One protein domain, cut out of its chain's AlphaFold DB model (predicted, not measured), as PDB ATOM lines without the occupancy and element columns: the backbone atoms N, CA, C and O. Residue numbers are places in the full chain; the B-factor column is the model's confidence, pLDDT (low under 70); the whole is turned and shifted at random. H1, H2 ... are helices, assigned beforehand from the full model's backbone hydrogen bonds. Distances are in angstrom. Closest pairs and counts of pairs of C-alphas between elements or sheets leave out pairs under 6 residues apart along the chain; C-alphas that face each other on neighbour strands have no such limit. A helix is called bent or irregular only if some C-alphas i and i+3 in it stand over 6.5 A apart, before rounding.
ATOM      1  N   THR A   6      90.757 124.268 100.082       56.47
ATOM      2  CA  THR A   6      91.822 125.277 100.079       56.47
ATOM      3  C   THR A   6      92.672 125.248 101.344       56.47
ATOM      4  O   THR A   6      93.877 125.470 101.253       56.47
ATOM      5  N   ALA A   7      92.088 124.943 102.508       52.06
ATOM      6  CA  ALA A   7      92.839 124.832 103.759       52.06
ATOM      7  C   ALA A   7      93.727 123.578 103.756       52.06
ATOM      8  O   ALA A   7      94.917 123.661 104.069       52.06
ATOM      9  N   ASP A   8      93.186 122.453 103.282       48.66
ATOM     10  CA  ASP A   8      93.915 121.186 103.159       48.66
ATOM     11  C   ASP A   8      95.033 121.254 102.105       48.66
ATOM     12  O   ASP A   8      96.123 120.716 102.309       48.66
ATOM     13  N   ALA A   9      94.815 121.970 100.996       54.56
ATOM     14  CA  ALA A   9      95.844 122.184  99.978       54.56
ATOM     15  C   ALA A   9      96.990 123.079 100.478       54.56
ATOM     16  O   ALA A   9      98.152 122.820 100.161       54.56
ATOM     17  N   VAL A  10      96.693 124.109 101.280       58.12
ATOM     18  CA  VAL A  10      97.715 124.969 101.900       58.12
ATOM     19  C   VAL A  10      98.489 124.206 102.975       58.12
ATOM     20  O   VAL A  10      99.717 124.283 103.002       58.12
ATOM     21  N   ALA A  11      97.806 123.412 103.803       54.31
ATOM     22  CA  ALA A  11      98.451 122.540 104.783       54.31
ATOM     23  C   ALA A  11      99.364 121.506 104.100       54.31
ATOM     24  O   ALA A  11     100.524 121.357 104.486       54.31
ATOM     25  N   GLY A  12      98.891 120.865 103.025       50.97
ATOM     26  CA  GLY A  12      99.667 119.917 102.225       50.97
ATOM     27  C   GLY A  12     100.860 120.554 101.502       50.97
ATOM     28  O   GLY A  12     101.942 119.969 101.473       50.97
ATOM     29  N   ALA A  13     100.711 121.770 100.970       49.75
ATOM     30  CA  ALA A  13     101.803 122.511 100.340       49.75
ATOM     31  C   ALA A  13     102.863 122.961 101.358       49.75
ATOM     32  O   ALA A  13     104.060 122.864 101.085       49.75
ATOM     33  N   GLN A  14     102.444 123.400 102.548       53.97
ATOM     34  CA  GLN A  14     103.352 123.773 103.630       53.97
ATOM     35  C   GLN A  14     104.087 122.545 104.189       53.97
ATOM     36  O   GLN A  14     105.299 122.598 104.394       53.97
ATOM     37  N   ALA A  15     103.389 121.420 104.364       49.59
ATOM     38  CA  ALA A  15     103.986 120.149 104.767       49.59
ATOM     39  C   ALA A  15     104.969 119.621 103.709       49.59
ATOM     40  O   ALA A  15     106.082 119.223 104.049       49.59
ATOM     41  N   GLY A  16     104.607 119.685 102.423       50.78
ATOM     42  CA  GLY A  16     105.477 119.304 101.309       50.78
ATOM     43  C   GLY A  16     106.725 120.183 101.197       50.78
ATOM     44  O   GLY A  16     107.823 119.667 101.005       50.78
ATOM     45  N   LYS A  17     106.587 121.501 101.393       51.75
ATOM     46  CA  LYS A  17     107.721 122.435 101.438       51.75
ATOM     47  C   LYS A  17     108.654 122.126 102.610       51.75
ATOM     48  O   LYS A  17     109.853 121.973 102.399       51.75
ATOM     49  N   ASN A  18     108.107 121.938 103.810       52.62
ATOM     50  CA  ASN A  18     108.889 121.574 104.992       52.62
ATOM     51  C   ASN A  18     109.587 120.209 104.821       52.62
ATOM     52  O   ASN A  18     110.704 120.035 105.293       52.62
ATOM     53  N   ALA A  19     108.975 119.245 104.129       52.91
ATOM     54  CA  ALA A  19     109.573 117.934 103.870       52.91
ATOM     55  C   ALA A  19     110.726 117.973 102.854       52.91
ATOM     56  O   ALA A  19     111.662 117.184 102.957       52.91
ATOM     57  N   VAL A  20     110.664 118.880 101.875       57.28
ATOM     58  CA  VAL A  20     111.748 119.112 100.907       57.28
ATOM     59  C   VAL A  20     112.879 119.923 101.543       57.28
ATOM     60  O   VAL A  20     114.047 119.626 101.313       57.28
ATOM     61  N   GLU A  21     112.546 120.913 102.373       53.31
ATOM     62  CA  GLU A  21     113.528 121.753 103.070       53.31
ATOM     63  C   GLU A  21     114.210 121.037 104.244       53.31
ATOM     64  O   GLU A  21     115.299 121.441 104.623       53.31
ATOM     65  N   ASN A  22     113.623 119.958 104.772       56.53
ATOM     66  CA  ASN A  22     114.198 119.130 105.834       56.53
ATOM     67  C   ASN A  22     114.556 117.717 105.335       56.53
ATOM     68  O   ASN A  22     114.404 116.760 106.087       56.53
ATOM     69  N   ASN A  23     114.979 117.532 104.082       71.12
ATOM     70  CA  ASN A  23     115.505 116.251 103.589       71.12
ATOM     71  C   ASN A  23     116.743 116.492 102.722       71.12
ATOM     72  O   ASN A  23     116.640 116.861 101.554       71.12
ATOM     73  N   TYR A  24     117.914 116.282 103.314       83.19
ATOM     74  CA  TYR A  24     119.226 116.547 102.726       83.19
ATOM     75  C   TYR A  24     119.972 115.267 102.334       83.19
ATOM     76  O   TYR A  24     121.174 115.301 102.031       83.19
ATOM     77  N   LEU A  25     119.270 114.131 102.323       84.94
ATOM     78  CA  LEU A  25     119.783 112.903 101.734       84.94
ATOM     79  C   LEU A  25     119.627 112.940 100.219       84.94
ATOM     80  O   LEU A  25     118.572 113.276  99.677       84.94
ATOM     81  N   LYS A  68     120.455 123.510 106.708       88.50
ATOM     82  CA  LYS A  68     121.009 124.870 106.667       88.50
ATOM     83  C   LYS A  68     121.003 125.550 108.036       88.50
ATOM     84  O   LYS A  68     121.995 126.192 108.374       88.50
ATOM     85  N   LYS A  69     119.926 125.409 108.819       88.44
ATOM     86  CA  LYS A  69     119.836 126.013 110.158       88.44
ATOM     87  C   LYS A  69     120.798 125.330 111.119       88.44
ATOM     88  O   LYS A  69     121.430 125.999 111.930       88.44
ATOM     89  N   VAL A  70     120.949 124.011 110.998       90.81
ATOM     90  CA  VAL A  70     121.935 123.247 111.776       90.81
ATOM     91  C   VAL A  70     123.358 123.676 111.420       90.81
ATOM     92  O   VAL A  70     124.144 123.947 112.321       90.81
ATOM     93  N   ILE A  71     123.698 123.810 110.136       91.44
ATOM     94  CA  ILE A  71     125.019 124.288 109.694       91.44
ATOM     95  C   ILE A  71     125.314 125.677 110.267       91.44
ATOM     96  O   ILE A  71     126.412 125.910 110.771       91.44
ATOM     97  N   GLU A  72     124.345 126.589 110.211       93.12
ATOM     98  CA  GLU A  72     124.491 127.945 110.741       93.12
ATOM     99  C   GLU A  72     124.691 127.945 112.264       93.12
ATOM    100  O   GLU A  72     125.644 128.546 112.761       93.12
ATOM    101  N   ALA A  73     123.851 127.217 113.006       93.62
ATOM    102  CA  ALA A  73     123.893 127.178 114.467       93.62
ATOM    103  C   ALA A  73     125.087 126.386 115.031       93.62
ATOM    104  O   ALA A  73     125.570 126.682 116.126       93.62
ATOM    105  N   CYS A  74     125.564 125.368 114.313       94.56
ATOM    106  CA  CYS A  74     126.663 124.496 114.738       94.56
ATOM    107  C   CYS A  74     128.028 124.903 114.155       94.56
ATOM    108  O   CYS A  74     129.061 124.380 114.589       94.56
ATOM    109  N   GLY A  75     128.050 125.812 113.178       91.06
ATOM    110  CA  GLY A  75     129.259 126.315 112.532       91.06
ATOM    111  C   GLY A  75     130.168 127.117 113.469       91.06
ATOM    112  O   GLY A  75     129.844 127.377 114.624       91.06
ATOM    113  N   ASN A  76     131.348 127.512 112.979       90.44
ATOM    114  CA  ASN A  76     132.279 128.408 113.689       90.44
ATOM    115  C   ASN A  76     132.641 127.975 115.128       90.44
ATOM    116  O   ASN A  76     132.858 128.808 116.004       90.44
ATOM    117  N   GLY A  77     132.707 126.663 115.385       88.88
ATOM    118  CA  GLY A  77     133.024 126.114 116.709       88.88
ATOM    119  C   GLY A  77     131.843 126.070 117.689       88.88
ATOM    120  O   GLY A  77     132.022 125.634 118.825       88.88
ATOM    121  N   ALA A  78     130.634 126.446 117.263       93.50
ATOM    122  CA  ALA A  78     129.428 126.461 118.092       93.50
ATOM    123  C   ALA A  78     128.723 125.096 118.207       93.50
ATOM    124  O   ALA A  78     127.670 124.997 118.833       93.50
ATOM    125  N   ALA A  79     129.300 124.019 117.667       91.81
ATOM    126  CA  ALA A  79     128.681 122.691 117.648       91.81
ATOM    127  C   ALA A  79     128.368 122.103 119.042       91.81
ATOM    128  O   ALA A  79     127.566 121.182 119.159       91.81
ATOM    129  N   GLY A  80     129.018 122.599 120.102       91.31
ATOM    130  CA  GLY A  80     128.741 122.207 121.489       91.31
ATOM    131  C   GLY A  80     127.724 123.090 122.217       91.31
ATOM    132  O   GLY A  80     127.534 122.903 123.414       91.31
ATOM    133  N   SER A  81     127.140 124.079 121.538       93.44
ATOM    134  CA  SER A  81     126.252 125.078 122.141       93.44
ATOM    135  C   SER A  81     124.807 124.594 122.260       93.44
ATOM    136  O   SER A  81     124.358 123.732 121.499       93.44
ATOM    137  N   ALA A  82     124.054 125.225 123.166       92.94
ATOM    138  CA  ALA A  82     122.609 125.043 123.251       92.94
ATOM    139  C   ALA A  82     121.910 125.381 121.923       92.94
ATOM    140  O   ALA A  82     121.041 124.637 121.494       92.94
ATOM    141  N   ALA A  83     122.341 126.439 121.222       92.69
ATOM    142  CA  ALA A  83     121.748 126.847 119.946       92.69
ATOM    143  C   ALA A  83     121.873 125.766 118.859       92.69
ATOM    144  O   ALA A  83     120.899 125.463 118.172       92.69
ATOM    145  N   CYS A  84     123.048 125.139 118.736       93.94
ATOM    146  CA  CYS A  84     123.248 124.008 117.829       93.94
ATOM    147  C   CYS A  84     122.344 122.822 118.200       93.94
ATOM    148  O   CYS A  84     121.666 122.263 117.339       93.94
ATOM    149  N   ALA A  85     122.299 122.459 119.485       91.50
ATOM    150  CA  ALA A  85     121.469 121.355 119.957       91.50
ATOM    151  C   ALA A  85     119.964 121.621 119.746       91.50
ATOM    152  O   ALA A  85     119.248 120.716 119.318       91.50
ATOM    153  N   SER A  86     119.501 122.857 119.963       89.56
ATOM    154  CA  SER A  86     118.137 123.303 119.645       89.56
ATOM    155  C   SER A  86     117.835 123.177 118.155       89.56
ATOM    156  O   SER A  86     116.838 122.565 117.795       89.56
ATOM    157  N   ALA A  87     118.712 123.682 117.280       90.44
ATOM    158  CA  ALA A  87     118.499 123.610 115.834       90.44
ATOM    159  C   ALA A  87     118.389 122.158 115.342       90.44
ATOM    160  O   ALA A  87     117.546 121.838 114.506       90.44
ATOM    161  N   ARG A  88     119.208 121.252 115.892       89.31
ATOM    162  CA  ARG A  88     119.122 119.816 115.592       89.31
ATOM    163  C   ARG A  88     117.814 119.201 116.087       89.31
ATOM    164  O   ARG A  88     117.200 118.423 115.356       89.31
ATOM    165  N   LEU A  89     117.383 119.551 117.299       84.62
ATOM    166  CA  LEU A  89     116.119 119.085 117.868       84.62
ATOM    167  C   LEU A  89     114.921 119.526 117.015       84.62
ATOM    168  O   LEU A  89     114.071 118.694 116.709       84.62
ATOM    169  N   ASP A  90     114.891 120.781 116.565       82.31
ATOM    170  CA  ASP A  90     113.829 121.310 115.697       82.31
ATOM    171  C   ASP A  90     113.712 120.510 114.392       82.31
ATOM    172  O   ASP A  90     112.613 120.141 113.971       82.31
ATOM    173  N   VAL A  91     114.852 120.183 113.773       82.44
ATOM    174  CA  VAL A  91     114.902 119.361 112.555       82.44
ATOM    175  C   VAL A  91     114.384 117.942 112.818       82.44
ATOM    176  O   VAL A  91     113.636 117.400 112.004       82.44
ATOM    177  N   ILE A  92     114.738 117.334 113.955       78.31
ATOM    178  CA  ILE A  92     114.257 115.997 114.341       78.31
ATOM    179  C   ILE A  92     112.740 115.996 114.552       78.31
ATOM    180  O   ILE A  92     112.059 115.106 114.040       78.31
ATOM    181  N   VAL A  93     112.205 116.994 115.261       74.81
ATOM    182  CA  VAL A  93     110.760 117.129 115.499       74.81
ATOM    183  C   VAL A  93     110.019 117.302 114.174       74.81
ATOM    184  O   VAL A  93     109.089 116.543 113.899       74.81
ATOM    185  N   ALA A  94     110.481 118.211 113.310       73.88
ATOM    186  CA  ALA A  94     109.863 118.462 112.008       73.88
ATOM    187  C   ALA A  94     109.838 117.209 111.109       73.88
ATOM    188  O   ALA A  94     108.847 116.948 110.423       73.88
ATOM    189  N   LYS A  95     110.906 116.400 111.126       70.69
ATOM    190  CA  LYS A  95     110.965 115.123 110.392       70.69
ATOM    191  C   LYS A  95     110.033 114.067 110.988       70.69
ATOM    192  O   LYS A  95     109.341 113.374 110.243       70.69
ATOM    193  N   GLY A  96     110.004 113.942 112.315       66.25
ATOM    194  CA  GLY A  96     109.165 112.969 113.013       66.25
ATOM    195  C   GLY A  96     107.675 113.189 112.756       66.25
ATOM    196  O   GLY A  96     106.958 112.233 112.462       66.25
ATOM    197  N   GLU A  97     107.219 114.443 112.787       59.88
ATOM    198  CA  GLU A  97     105.833 114.815 112.471       59.88
ATOM    199  C   GLU A  97     105.430 114.461 111.031       59.88
ATOM    200  O   GLU A  97     104.281 114.087 110.787       59.88
ATOM    201  N   TYR A  98     106.373 114.541 110.089       56.44
ATOM    202  CA  TYR A  98     106.143 114.211 108.684       56.44
ATOM    203  C   TYR A  98     106.035 112.698 108.439       56.44
ATOM    204  O   TYR A  98     105.131 112.256 107.731       56.44
ATOM    205  N   GLU A  99     106.918 111.887 109.033       56.56
ATOM    206  CA  GLU A  99     106.909 110.427 108.835       56.56
ATOM    207  C   GLU A  99     105.681 109.736 109.453       56.56
ATOM    208  O   GLU A  99     105.311 108.642 109.023       56.56
ATOM    209  N   THR A 100     105.039 110.362 110.442       54.88
ATOM    210  CA  THR A 100     103.933 109.766 111.209       54.88
ATOM    211  C   THR A 100     102.534 110.231 110.775       54.88
ATOM    212  O   THR A 100     101.550 109.602 111.153       54.88
ATOM    213  N   GLY A 101     102.425 111.244 109.903       46.75
ATOM    214  CA  GLY A 101     101.151 111.718 109.342       46.75
ATOM    215  C   GLY A 101     100.368 112.626 110.301       46.75
ATOM    216  O   GLY A 101     100.231 112.347 111.483       46.75
ATOM    217  N   GLN A 102      99.864 113.750 109.796       51.09
ATOM    218  CA  GLN A 102      99.550 114.971 110.556       51.09
ATOM    219  C   GLN A 102      98.296 114.953 111.470       51.09
ATOM    220  O   GLN A 102      97.731 116.008 111.741       51.09
ATOM    221  N   TYR A 103      97.846 113.811 111.994       39.78
ATOM    222  CA  TYR A 103      96.702 113.758 112.918       39.78
ATOM    223  C   TYR A 103      97.048 112.896 114.145       39.78
ATOM    224  O   TYR A 103      96.992 111.672 114.086       39.78
ATOM    225  N   ASN A 104      97.383 113.561 115.260       42.44
ATOM    226  CA  ASN A 104      97.713 113.021 116.600       42.44
ATOM    227  C   ASN A 104      99.179 112.671 116.927       42.44
ATOM    228  O   ASN A 104      99.428 111.870 117.835       42.44
ATOM    229  N   ASN A 105     100.169 113.304 116.297       46.44
ATOM    230  CA  ASN A 105     101.561 113.050 116.675       46.44
ATOM    231  C   ASN A 105     101.915 113.750 117.988       46.44
ATOM    232  O   ASN A 105     102.130 114.955 118.042       46.44
ATOM    233  N   LYS A 106     102.061 112.959 119.054       49.81
ATOM    234  CA  LYS A 106     102.617 113.384 120.348       49.81
ATOM    235  C   LYS A 106     104.108 113.761 120.274       49.81
ATOM    236  O   LYS A 106     104.704 114.024 121.308       49.81
ATOM    237  N   VAL A 107     104.733 113.782 119.092       49.47
ATOM    238  CA  VAL A 107     106.163 114.098 118.909       49.47
ATOM    239  C   VAL A 107     106.453 115.547 119.322       49.47
ATOM    240  O   VAL A 107     107.297 115.780 120.174       49.47
ATOM    241  N   SER A 108     105.679 116.534 118.879       49.06
ATOM    242  CA  SER A 108     105.825 117.913 119.379       49.06
ATOM    243  C   SER A 108     105.331 118.130 120.811       49.06
ATOM    244  O   SER A 108     105.549 119.201 121.350       49.06
ATOM    245  N   GLN A 109     104.697 117.150 121.465       52.53
ATOM    246  CA  GLN A 109     104.269 117.256 122.872       52.53
ATOM    247  C   GLN A 109     105.216 116.524 123.838       52.53
ATOM    248  O   GLN A 109     105.385 116.955 124.971       52.53
ATOM    249  N   MET A 110     105.854 115.433 123.402       51.09
ATOM    250  CA  MET A 110     106.826 114.664 124.195       51.09
ATOM    251  C   MET A 110     108.218 115.303 124.199       51.09
ATOM    252  O   MET A 110     108.977 115.110 125.145       51.09
ATOM    253  N   TYR A 111     108.572 116.031 123.136       58.44
ATOM    254  CA  TYR A 111     109.943 116.480 122.905       58.44
ATOM    255  C   TYR A 111     110.303 117.869 123.474       58.44
ATOM    256  O   TYR A 111     111.418 117.986 123.984       58.44
ATOM    257  N   PRO A 112     109.442 118.911 123.463       55.28
ATOM    258  CA  PRO A 112     109.871 120.255 123.866       55.28
ATOM    259  C   PRO A 112     110.249 120.374 125.341       55.28
ATOM    260  O   PRO A 112     111.252 121.008 125.652       55.28
ATOM    261  N   ASP A 113     109.499 119.739 126.246       71.75
ATOM    262  CA  ASP A 113     109.736 119.918 127.682       71.75
ATOM    263  C   ASP A 113     110.973 119.139 128.147       71.75
ATOM    264  O   ASP A 113     111.894 119.727 128.712       71.75
ATOM    265  N   ALA A 114     111.054 117.836 127.860       79.06
ATOM    266  CA  ALA A 114     112.171 117.011 128.324       79.06
ATOM    267  C   ALA A 114     113.483 117.320 127.580       79.06
ATOM    268  O   ALA A 114     114.503 117.577 128.218       79.06
ATOM    269  N   TYR A 115     113.483 117.355 126.241       81.12
ATOM    270  CA  TYR A 115     114.711 117.640 125.488       81.12
ATOM    271  C   TYR A 115     115.089 119.122 125.541       81.12
ATOM    272  O   TYR A 115     116.275 119.434 125.589       81.12
ATOM    273  N   GLY A 116     114.121 120.044 125.597       83.69
ATOM    274  CA  GLY A 116     114.409 121.468 125.783       83.69
ATOM    275  C   GLY A 116     115.089 121.753 127.123       83.69
ATOM    276  O   GLY A 116     116.068 122.498 127.166       83.69
ATOM    277  N   GLN A 117     114.653 121.099 128.209       88.44
ATOM    278  CA  GLN A 117     115.341 121.176 129.503       88.44
ATOM    279  C   GLN A 117     116.788 120.679 129.413       88.44
ATOM    280  O   GLN A 117     117.684 121.351 129.919       88.44
ATOM    281  N   ILE A 118     117.034 119.565 128.716       89.75
ATOM    282  CA  ILE A 118     118.385 119.034 128.473       89.75
ATOM    283  C   ILE A 118     119.242 120.017 127.669       89.75
ATOM    284  O   ILE A 118     120.399 120.249 128.015       89.75
ATOM    285  N   VAL A 119     118.690 120.616 126.613       90.62
ATOM    286  CA  VAL A 119     119.408 121.605 125.798       90.62
ATOM    287  C   VAL A 119     119.758 122.841 126.626       90.62
ATOM    288  O   VAL A 119     120.876 123.344 126.524       90.62
ATOM    289  N   ASN A 120     118.865 123.282 127.513       91.06
ATOM    290  CA  ASN A 120     119.136 124.396 128.421       91.06
ATOM    291  C   ASN A 120     120.301 124.118 129.379       91.06
ATOM    292  O   ASN A 120     121.011 125.058 129.743       91.06
ATOM    293  N   LEU A 121     120.561 122.851 129.736       92.00
ATOM    294  CA  LEU A 121     121.727 122.497 130.552       92.00
ATOM    295  C   LEU A 121     123.044 122.870 129.865       92.00
ATOM    296  O   LEU A 121     124.003 123.196 130.553       92.00
ATOM    297  N   LEU A 122     123.106 122.886 128.528       92.56
ATOM    298  CA  LEU A 122     124.322 123.244 127.784       92.56
ATOM    299  C   LEU A 122     124.753 124.707 127.991       92.56
ATOM    300  O   LEU A 122     125.881 125.058 127.653       92.56
ATOM    301  N   ASN A 123     123.886 125.551 128.561       92.25
ATOM    302  CA  ASN A 123     124.230 126.918 128.959       92.25
ATOM    303  C   ASN A 123     124.918 126.991 130.335       92.25
ATOM    304  O   ASN A 123     125.401 128.058 130.718       92.25
ATOM    305  N   ILE A 124     124.977 125.887 131.086       90.31
ATOM    306  CA  ILE A 124     125.657 125.824 132.382       90.31
ATOM    307  C   ILE A 124     127.171 125.869 132.149       90.31
ATOM    308  O   ILE A 124     127.763 124.954 131.578       90.31
ATOM    309  N   THR A 125     127.815 126.929 132.633       84.44
ATOM    310  CA  THR A 125     129.275 127.109 132.558       84.44
ATOM    311  C   THR A 125     130.004 126.534 133.773       84.44
ATOM    312  O   THR A 125     131.177 126.169 133.679       84.44
ATOM    313  N   SER A 126     129.313 126.415 134.909       85.06
ATOM    314  CA  SER A 126     129.817 125.803 136.139       85.06
ATOM    315  C   SER A 126     128.678 125.195 136.948       85.06
ATOM    316  O   SER A 126     127.624 125.809 137.069       85.06
ATOM    317  N   VAL A 127     128.913 124.021 137.538       84.94
ATOM    318  CA  VAL A 127     127.926 123.336 138.378       84.94
ATOM    319  C   VAL A 127     128.027 123.812 139.832       84.94
ATOM    320  O   VAL A 127     129.029 123.577 140.512       84.94
ATOM    321  N   ASP A 128     126.956 124.433 140.305       83.56
ATOM    322  CA  ASP A 128     126.685 124.925 141.658       83.56
ATOM    323  C   ASP A 128     125.390 124.308 142.221       83.56
ATOM    324  O   ASP A 128     124.736 123.509 141.560       83.56
ATOM    325  N   ALA A 129     124.999 124.656 143.449       75.75
ATOM    326  CA  ALA A 129     123.827 124.052 144.092       75.75
ATOM    327  C   ALA A 129     122.515 124.234 143.298       75.75
ATOM    328  O   ALA A 129     121.665 123.346 143.314       75.75
ATOM    329  N   GLN A 130     122.347 125.351 142.582       75.88
ATOM    330  CA  GLN A 130     121.141 125.614 141.794       75.88
ATOM    331  C   GLN A 130     121.125 124.771 140.514       75.88
ATOM    332  O   GLN A 130     120.122 124.134 140.190       75.88
ATOM    333  N   SER A 131     122.248 124.735 139.803       85.56
ATOM    334  CA  SER A 131     122.391 123.957 138.570       85.56
ATOM    335  C   SER A 131     122.435 122.446 138.822       85.56
ATOM    336  O   SER A 131     121.999 121.686 137.962       85.56
ATOM    337  N   GLN A 132     122.859 121.988 140.006       85.50
ATOM    338  CA  GLN A 132     122.800 120.569 140.391       85.50
ATOM    339  C   GLN A 132     121.369 120.024 140.349       85.50
ATOM    340  O   GLN A 132     121.115 118.970 139.754       85.50
ATOM    341  N   GLN A 133     120.425 120.778 140.922       84.25
ATOM    342  CA  GLN A 133     119.014 120.409 140.908       84.25
ATOM    343  C   GLN A 133     118.428 120.486 139.494       84.25
ATOM    344  O   GLN A 133     117.724 119.570 139.083       84.25
ATOM    345  N   GLN A 134     118.783 121.513 138.712       88.94
ATOM    346  CA  GLN A 134     118.340 121.633 137.316       88.94
ATOM    347  C   GLN A 134     118.782 120.439 136.462       88.94
ATOM    348  O   GLN A 134     117.978 119.892 135.710       88.94
ATOM    349  N   VAL A 135     120.041 120.006 136.598       90.81
ATOM    350  CA  VAL A 135     120.556 118.821 135.897       90.81
ATOM    351  C   VAL A 135     119.796 117.573 136.339       90.81
ATOM    352  O   VAL A 135     119.409 116.773 135.489       90.81
ATOM    353  N   LYS A 136     119.552 117.405 137.646       88.00
ATOM    354  CA  LYS A 136     118.792 116.261 138.168       88.00
ATOM    355  C   LYS A 136     117.375 116.228 137.595       88.00
ATOM    356  O   LYS A 136     116.992 115.219 137.009       88.00
ATOM    357  N   ASP A 137     116.632 117.323 137.704       89.00
ATOM    358  CA  ASP A 137     115.236 117.399 137.267       89.00
ATOM    359  C   ASP A 137     115.098 117.160 135.759       89.00
ATOM    360  O   ASP A 137     114.253 116.371 135.332       89.00
ATOM    361  N   ALA A 138     115.975 117.767 134.954       91.56
ATOM    362  CA  ALA A 138     115.990 117.565 133.508       91.56
ATOM    363  C   ALA A 138     116.250 116.094 133.135       91.56
ATOM    364  O   ALA A 138     115.574 115.546 132.264       91.56
ATOM    365  N   MET A 139     117.188 115.427 133.819       91.00
ATOM    366  CA  MET A 139     117.503 114.015 133.569       91.00
ATOM    367  C   MET A 139     116.392 113.074 134.035       91.00
ATOM    368  O   MET A 139     116.114 112.095 133.346       91.00
ATOM    369  N   VAL A 140     115.726 113.366 135.159       91.31
ATOM    370  CA  VAL A 140     114.555 112.602 135.626       91.31
ATOM    371  C   VAL A 140     113.420 112.708 134.612       91.31
ATOM    372  O   VAL A 140     112.884 111.686 134.190       91.31
ATOM    373  N   ASN A 141     113.087 113.923 134.172       89.81
ATOM    374  CA  ASN A 141     112.027 114.139 133.187       89.81
ATOM    375  C   ASN A 141     112.351 113.442 131.860       89.81
ATOM    376  O   ASN A 141     111.487 112.788 131.273       89.81
ATOM    377  N   TYR A 142     113.611 113.514 131.421       89.62
ATOM    378  CA  TYR A 142     114.082 112.787 130.248       89.62
ATOM    379  C   TYR A 142     113.952 111.268 130.415       89.62
ATOM    380  O   TYR A 142     113.415 110.605 129.533       89.62
ATOM    381  N   ALA A 143     114.368 110.713 131.554       89.88
ATOM    382  CA  ALA A 143     114.251 109.288 131.846       89.88
ATOM    383  C   ALA A 143     112.792 108.807 131.860       89.88
ATOM    384  O   ALA A 143     112.501 107.744 131.316       89.88
ATOM    385  N   MET A 144     111.867 109.590 132.425       88.50
ATOM    386  CA  MET A 144     110.434 109.270 132.414       88.50
ATOM    387  C   MET A 144     109.895 109.134 130.986       88.50
ATOM    388  O   MET A 144     109.214 108.158 130.679       88.50
ATOM    389  N   VAL A 145     110.230 110.081 130.101       83.44
ATOM    390  CA  VAL A 145     109.793 110.060 128.695       83.44
ATOM    391  C   VAL A 145     110.482 108.935 127.923       83.44
ATOM    392  O   VAL A 145     109.817 108.163 127.237       83.44
ATOM    393  N   GLN A 146     111.803 108.814 128.056       81.81
ATOM    394  CA  GLN A 146     112.614 107.888 127.270       81.81
ATOM    395  C   GLN A 146     112.387 106.422 127.656       81.81
ATOM    396  O   GLN A 146     112.450 105.541 126.799       81.81
ATOM    397  N   LEU A 147     112.154 106.148 128.942       84.50
ATOM    398  CA  LEU A 147     111.973 104.791 129.464       84.50
ATOM    399  C   LEU A 147     110.497 104.435 129.694       84.50
ATOM    400  O   LEU A 147     110.187 103.265 129.899       84.50
ATOM    401  N   GLY A 148     109.587 105.416 129.669       84.31
ATOM    402  CA  GLY A 148     108.163 105.209 129.937       84.31
ATOM    403  C   GLY A 148     107.865 104.812 131.387       84.31
ATOM    404  O   GLY A 148     106.930 104.051 131.632       84.31
ATOM    405  N   VAL A 149     108.680 105.277 132.336       87.50
ATOM    406  CA  VAL A 149     108.604 104.910 133.760       87.50
ATOM    407  C   VAL A 149     108.075 106.056 134.622       87.50
ATOM    408  O   VAL A 149     108.093 107.220 134.219       87.50
ATOM    409  N   ASP A 150     107.611 105.736 135.832       90.56
ATOM    410  CA  ASP A 150     107.230 106.752 136.813       90.56
ATOM    411  C   ASP A 150     108.440 107.544 137.345       90.56
ATOM    412  O   ASP A 150     109.603 107.176 137.157       90.56
ATOM    413  N   LYS A 151     108.153 108.656 138.034       89.06
ATOM    414  CA  LYS A 151     109.175 109.557 138.574       89.06
ATOM    415  C   LYS A 151     110.134 108.851 139.537       89.06
ATOM    416  O   LYS A 151     111.332 109.077 139.451       89.06
ATOM    417  N   THR A 152     109.632 107.989 140.416       87.81
ATOM    418  CA  THR A 152     110.456 107.293 141.417       87.81
ATOM    419  C   THR A 152     111.426 106.308 140.763       87.81
ATOM    420  O   THR A 152     112.587 106.196 141.161       87.81
ATOM    421  N   THR A 153     110.975 105.620 139.719       87.94
ATOM    422  CA  THR A 153     111.798 104.707 138.925       87.94
ATOM    423  C   THR A 153     112.837 105.479 138.112       87.94
ATOM    424  O   THR A 153     113.998 105.071 138.057       87.94
ATOM    425  N   ALA A 154     112.456 106.620 137.530       88.69
ATOM    426  CA  ALA A 154     113.372 107.521 136.836       88.69
ATOM    427  C   ALA A 154     114.447 108.093 137.777       88.69
ATOM    428  O   ALA A 154     115.628 108.015 137.450       88.69
ATOM    429  N   GLU A 155     114.057 108.592 138.955       87.81
ATOM    430  CA  GLU A 155     114.959 109.044 140.028       87.81
ATOM    431  C   GLU A 155     115.968 107.952 140.389       87.81
ATOM    432  O   GLU A 155     117.176 108.169 140.304       87.81
ATOM    433  N   SER A 156     115.477 106.741 140.663       85.00
ATOM    434  CA  SER A 156     116.327 105.589 140.985       85.00
ATOM    435  C   SER A 156     117.332 105.267 139.874       85.00
ATOM    436  O   SER A 156     118.440 104.818 140.157       85.00
ATOM    437  N   TYR A 157     116.966 105.477 138.605       84.31
ATOM    438  CA  TYR A 157     117.852 105.232 137.470       84.31
ATOM    439  C   TYR A 157     118.928 106.320 137.340       84.31
ATOM    440  O   TYR A 157     120.116 105.996 137.231       84.31
ATOM    441  N   VAL A 158     118.538 107.599 137.397       87.44
ATOM    442  CA  VAL A 158     119.463 108.740 137.249       87.44
ATOM    443  C   VAL A 158     120.402 108.904 138.445       87.44
ATOM    444  O   VAL A 158     121.487 109.456 138.309       87.44
ATOM    445  N   GLU A 159     120.027 108.408 139.621       83.25
ATOM    446  CA  GLU A 159     120.877 108.439 140.817       83.25
ATOM    447  C   GLU A 159     121.995 107.388 140.778       83.25
ATOM    448  O   GLU A 159     122.898 107.388 141.618       83.25
ATOM    449  N   THR A 160     121.990 106.511 139.771       81.75
ATOM    450  CA  THR A 160     123.118 105.623 139.499       81.75
ATOM    451  C   THR A 160     124.084 106.246 138.499       81.75
ATOM    452  O   THR A 160     123.681 106.821 137.489       81.75
ATOM    453  N   TYR A 161     125.383 106.058 138.743       79.12
ATOM    454  CA  TYR A 161     126.436 106.536 137.845       79.12
ATOM    455  C   TYR A 161     126.283 105.972 136.420       79.12
ATOM    456  O   TYR A 161     126.329 106.716 135.443       79.12
ATOM    457  N   GLU A 162     125.995 104.672 136.306       80.94
ATOM    458  CA  GLU A 162     125.757 104.007 135.019       80.94
ATOM    459  C   GLU A 162     124.465 104.463 134.342       80.94
ATOM    460  O   GLU A 162     124.480 104.787 133.157       80.94
ATOM    461  N   GLY A 163     123.349 104.535 135.074       84.88
ATOM    462  CA  GLY A 163     122.073 104.958 134.500       84.88
ATOM    463  C   GLY A 163     122.138 106.386 133.964       84.88
ATOM    464  O   GLY A 163     121.715 106.647 132.837       84.88
ATOM    465  N   MET A 164     122.771 107.293 134.708       85.38
ATOM    466  CA  MET A 164     123.009 108.661 134.256       85.38
ATOM    467  C   MET A 164     123.894 108.713 132.997       85.38
ATOM    468  O   MET A 164     123.577 109.434 132.048       85.38
ATOM    469  N   LYS A 165     124.970 107.914 132.934       83.44
ATOM    470  CA  LYS A 165     125.825 107.821 131.738       83.44
ATOM    471  C   LYS A 165     125.090 107.268 130.524       83.44
ATOM    472  O   LYS A 165     125.234 107.817 129.433       83.44
ATOM    473  N   ILE A 166     124.292 106.216 130.701       83.31
ATOM    474  CA  ILE A 166     123.494 105.607 129.630       83.31
ATOM    475  C   ILE A 166     122.487 106.623 129.078       83.31
ATOM    476  O   ILE A 166     122.401 106.801 127.860       83.31
ATOM    477  N   LEU A 167     121.774 107.340 129.953       85.06
ATOM    478  CA  LEU A 167     120.837 108.385 129.535       85.06
ATOM    479  C   LEU A 167     121.552 109.526 128.810       85.06
ATOM    480  O   LEU A 167     121.135 109.893 127.712       85.06
ATOM    481  N   SER A 168     122.665 110.029 129.350       85.25
ATOM    482  CA  SER A 168     123.454 111.072 128.684       85.25
ATOM    483  C   SER A 168     123.972 110.616 127.317       85.25
ATOM    484  O   SER A 168     123.962 111.395 126.365       85.25
ATOM    485  N   ALA A 169     124.407 109.360 127.183       84.12
ATOM    486  CA  ALA A 169     124.871 108.807 125.913       84.12
ATOM    487  C   ALA A 169     123.731 108.696 124.889       84.12
ATOM    488  O   ALA A 169     123.935 109.009 123.712       84.12
ATOM    489  N   SER A 170     122.524 108.328 125.338       84.69
ATOM    490  CA  SER A 170     121.333 108.195 124.485       84.69
ATOM    491  C   SER A 170     120.897 109.503 123.811       84.69
ATOM    492  O   SER A 170     120.222 109.464 122.788       84.69
ATOM    493  N   LEU A 171     121.330 110.657 124.332       87.00
ATOM    494  CA  LEU A 171     121.038 111.975 123.763       87.00
ATOM    495  C   LEU A 171     121.923 112.325 122.561       87.00
ATOM    496  O   LEU A 171     121.572 113.216 121.789       87.00
ATOM    497  N   THR A 172     123.046 111.625 122.368       86.88
ATOM    498  CA  THR A 172     124.032 111.926 121.314       86.88
ATOM    499  C   THR A 172     123.430 112.051 119.910       86.88
ATOM    500  O   THR A 172     123.763 113.026 119.236       86.88
ATOM    501  N   PRO A 173     122.535 111.152 119.452       82.00
ATOM    502  CA  PRO A 173     121.923 111.278 118.127       82.00
ATOM    503  C   PRO A 173     121.082 112.554 117.971       82.00
ATOM    504  O   PRO A 173     120.966 113.096 116.876       82.00
ATOM    505  N   VAL A 174     120.525 113.061 119.075       82.94
ATOM    506  CA  VAL A 174     119.648 114.235 119.075       82.94
ATOM    507  C   VAL A 174     120.470 115.519 119.074       82.94
ATOM    508  O   VAL A 174     120.409 116.310 118.135       82.94
ATOM    509  N   ILE A 175     121.306 115.702 120.094       87.25
ATOM    510  CA  ILE A 175     122.033 116.964 120.304       87.25
ATOM    511  C   ILE A 175     123.376 117.022 119.562       87.25
ATOM    512  O   ILE A 175     123.986 118.082 119.471       87.25
ATOM    513  N   GLY A 176     123.828 115.902 118.995       88.38
ATOM    514  CA  GLY A 176     125.106 115.779 118.301       88.38
ATOM    515  C   GLY A 176     126.282 115.525 119.248       88.38
ATOM    516  O   GLY A 176     126.260 115.859 120.433       88.38
ATOM    517  N   VAL A 177     127.356 114.936 118.709       90.38
ATOM    518  CA  VAL A 177     128.543 114.522 119.485       90.38
ATOM    519  C   VAL A 177     129.178 115.664 120.292       90.38
ATOM    520  O   VAL A 177     129.506 115.438 121.461       90.38
ATOM    521  N   PRO A 178     129.392 116.880 119.748       93.19
ATOM    522  CA  PRO A 178     130.056 117.934 120.511       93.19
ATOM    523  C   PRO A 178     129.214 118.426 121.695       93.19
ATOM    524  O   PRO A 178     129.764 118.596 122.782       93.19
ATOM    525  N   ALA A 179     127.899 118.588 121.522       92.75
ATOM    526  CA  ALA A 179     126.994 118.959 122.608       92.75
ATOM    527  C   ALA A 179     126.864 117.831 123.643       92.75
ATOM    528  O   ALA A 179     126.953 118.092 124.838       92.75
ATOM    529  N   ALA A 180     126.779 116.570 123.209       91.38
ATOM    530  CA  ALA A 180     126.766 115.415 124.111       91.38
ATOM    531  C   ALA A 180     128.030 115.332 124.979       91.38
ATOM    532  O   ALA A 180     127.950 115.042 126.171       91.38
ATOM    533  N   LYS A 181     129.201 115.668 124.422       92.94
ATOM    534  CA  LYS A 181     130.442 115.782 125.203       92.94
ATOM    535  C   LYS A 181     130.380 116.899 126.247       92.94
ATOM    536  O   LYS A 181     130.927 116.719 127.331       92.94
ATOM    537  N   GLN A 182     129.757 118.041 125.948       92.75
ATOM    538  CA  GLN A 182     129.585 119.112 126.941       92.75
ATOM    539  C   GLN A 182     128.579 118.718 128.021       92.75
ATOM    540  O   GLN A 182     128.865 118.884 129.204       92.75
ATOM    541  N   LEU A 183     127.459 118.112 127.628       92.25
ATOM    542  CA  LEU A 183     126.470 117.586 128.559       92.25
ATOM    543  C   LEU A 183     127.082 116.552 129.508       92.25
ATOM    544  O   LEU A 183     126.886 116.656 130.713       92.25
ATOM    545  N   SER A 184     127.889 115.617 128.993       91.25
ATOM    546  CA  SER A 184     128.595 114.634 129.822       91.25
ATOM    547  C   SER A 184     129.463 115.312 130.879       91.25
ATOM    548  O   SER A 184     129.437 114.898 132.029       91.25
ATOM    549  N   LYS A 185     130.178 116.396 130.543       90.94
ATOM    550  CA  LYS A 185     130.975 117.140 131.535       90.94
ATOM    551  C   LYS A 185     130.110 117.779 132.617       90.94
ATOM    552  O   LYS A 185     130.512 117.784 133.775       90.94
ATOM    553  N   ILE A 186     128.952 118.329 132.249       91.19
ATOM    554  CA  ILE A 186     127.999 118.914 133.204       91.19
ATOM    555  C   ILE A 186     127.465 117.822 134.136       91.19
ATOM    556  O   ILE A 186     127.455 117.993 135.352       91.19
ATOM    557  N   VAL A 187     127.081 116.679 133.570       88.81
ATOM    558  CA  VAL A 187     126.599 115.504 134.301       88.81
ATOM    559  C   VAL A 187     127.669 114.953 135.249       88.81
ATOM    560  O   VAL A 187     127.389 114.781 136.434       88.81
ATOM    561  N   ASP A 188     128.901 114.758 134.775       86.62
ATOM    562  CA  ASP A 188     130.034 114.273 135.577       86.62
ATOM    563  C   ASP A 188     130.421 115.272 136.684       86.62
ATOM    564  O   ASP A 188     130.820 114.893 137.789       86.62
ATOM    565  N   ALA A 189     130.284 116.576 136.418       87.88
ATOM    566  CA  ALA A 189     130.483 117.615 137.420       87.88
ATOM    567  C   ALA A 189     129.340 117.674 138.449       87.88
ATOM    568  O   ALA A 189     129.564 118.171 139.556       87.88
ATOM    569  N   ASN A 190     128.149 117.172 138.119       89.44
ATOM    570  CA  ASN A 190     126.993 117.104 139.009       89.44
ATOM    571  C   ASN A 190     127.039 115.861 139.915       89.44
ATOM    572  O   ASN A 190     127.119 115.984 141.143       89.44
ATOM    573  N   LEU A 191     127.051 114.669 139.310       89.69
ATOM    574  CA  LEU A 191     127.090 113.380 140.001       89.69
ATOM    575  C   LEU A 191     128.540 112.910 140.161       89.69
ATOM    576  O   LEU A 191     129.097 112.205 139.322       89.69
TER     577      LEU A 191
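This is residues 6 to 25 and 68 to 191 of the 326 residues of the protein "Toxin CdiA" of Yersinia aleksiciae (UniProt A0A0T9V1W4). Three long helices, H3, H4 and H5, run back and forth side by side in a zigzag row, and the chain returns through H7, H8 and H9 over one side of it. H6 crosses H5 at one end of the row, H2 folds back along the first residues of H3, and H1 lies at the far end of the longest axis, meeting H3 with residues 15 to 19 alone. The printed part has 144 residues, with nine named helices in the order H1 to H9 and no named strand, and its class is all helix. It is compact, with a radius of gyration of the C-alphas of 16.8 A and spans of 54 by 39 by 25 A.

H3, residues 82 to 100, is 27.0 A long and begins with C-alpha 82 at (122.609, 125.043, 123.251). H4, residues 107 to 121, is 21.2 A long and irregular, but only just: C-alphas 110 and 113 are 6.9 A apart. H5, residues 129 to 147, is 26.9 A long. H2 is residues 68 to 74, H6 is 151 to 158, H7 is 161 to 170 and H8 is 172 to 175. H9, residues 177 to 190, is 19.8 A long and ends with C-alpha 190 at (126.993, 117.104, 139.009). H1, residues 6 to 21, is 22.2 A long and begins with C-alpha 6 at (91.822, 125.277, 100.079).

H3 is the hub, touching five helices. H3 and H4 form a hairpin at a shallow tilt of 13 degrees, opposite ways; their closest C-alphas, of Ala 82 and Val 119, are 5.3 A apart. H4 and H5 form another hairpin, at 28 degrees, with Ala 114 and Tyr 142 closest at 5.0 A between C-alphas. H3 touches H8 with residues 84 to 92 alone, the C-alphas of Ala 85 and Ile 175 being closest at 4.4 A. H7 and H9 touch at a shallow tilt of 22 degrees, opposite ways, closest at the C-alphas of Ser 168 and Ser 184, 6.4 A. H3 and H5 are apart. Every O i to N i+4 pair is within hydrogen-bond range in H1, H2, H3, H6, H7 and H9, against 8 of 11 in H4 and 14 of 15 in H5; H8 is too short for such a pair.

The two C-alphas farthest apart, of Thr 6 and Leu 191, are 54.6 A apart. Residues 26 to 67 are not printed, and C-alphas 25 and 68 are 13.0 A apart across this cut. Of the links printed whole, none is long. The mean pLDDT of the printed part is 78.9; residues 6 to 22 and 96 to 112 are under 70.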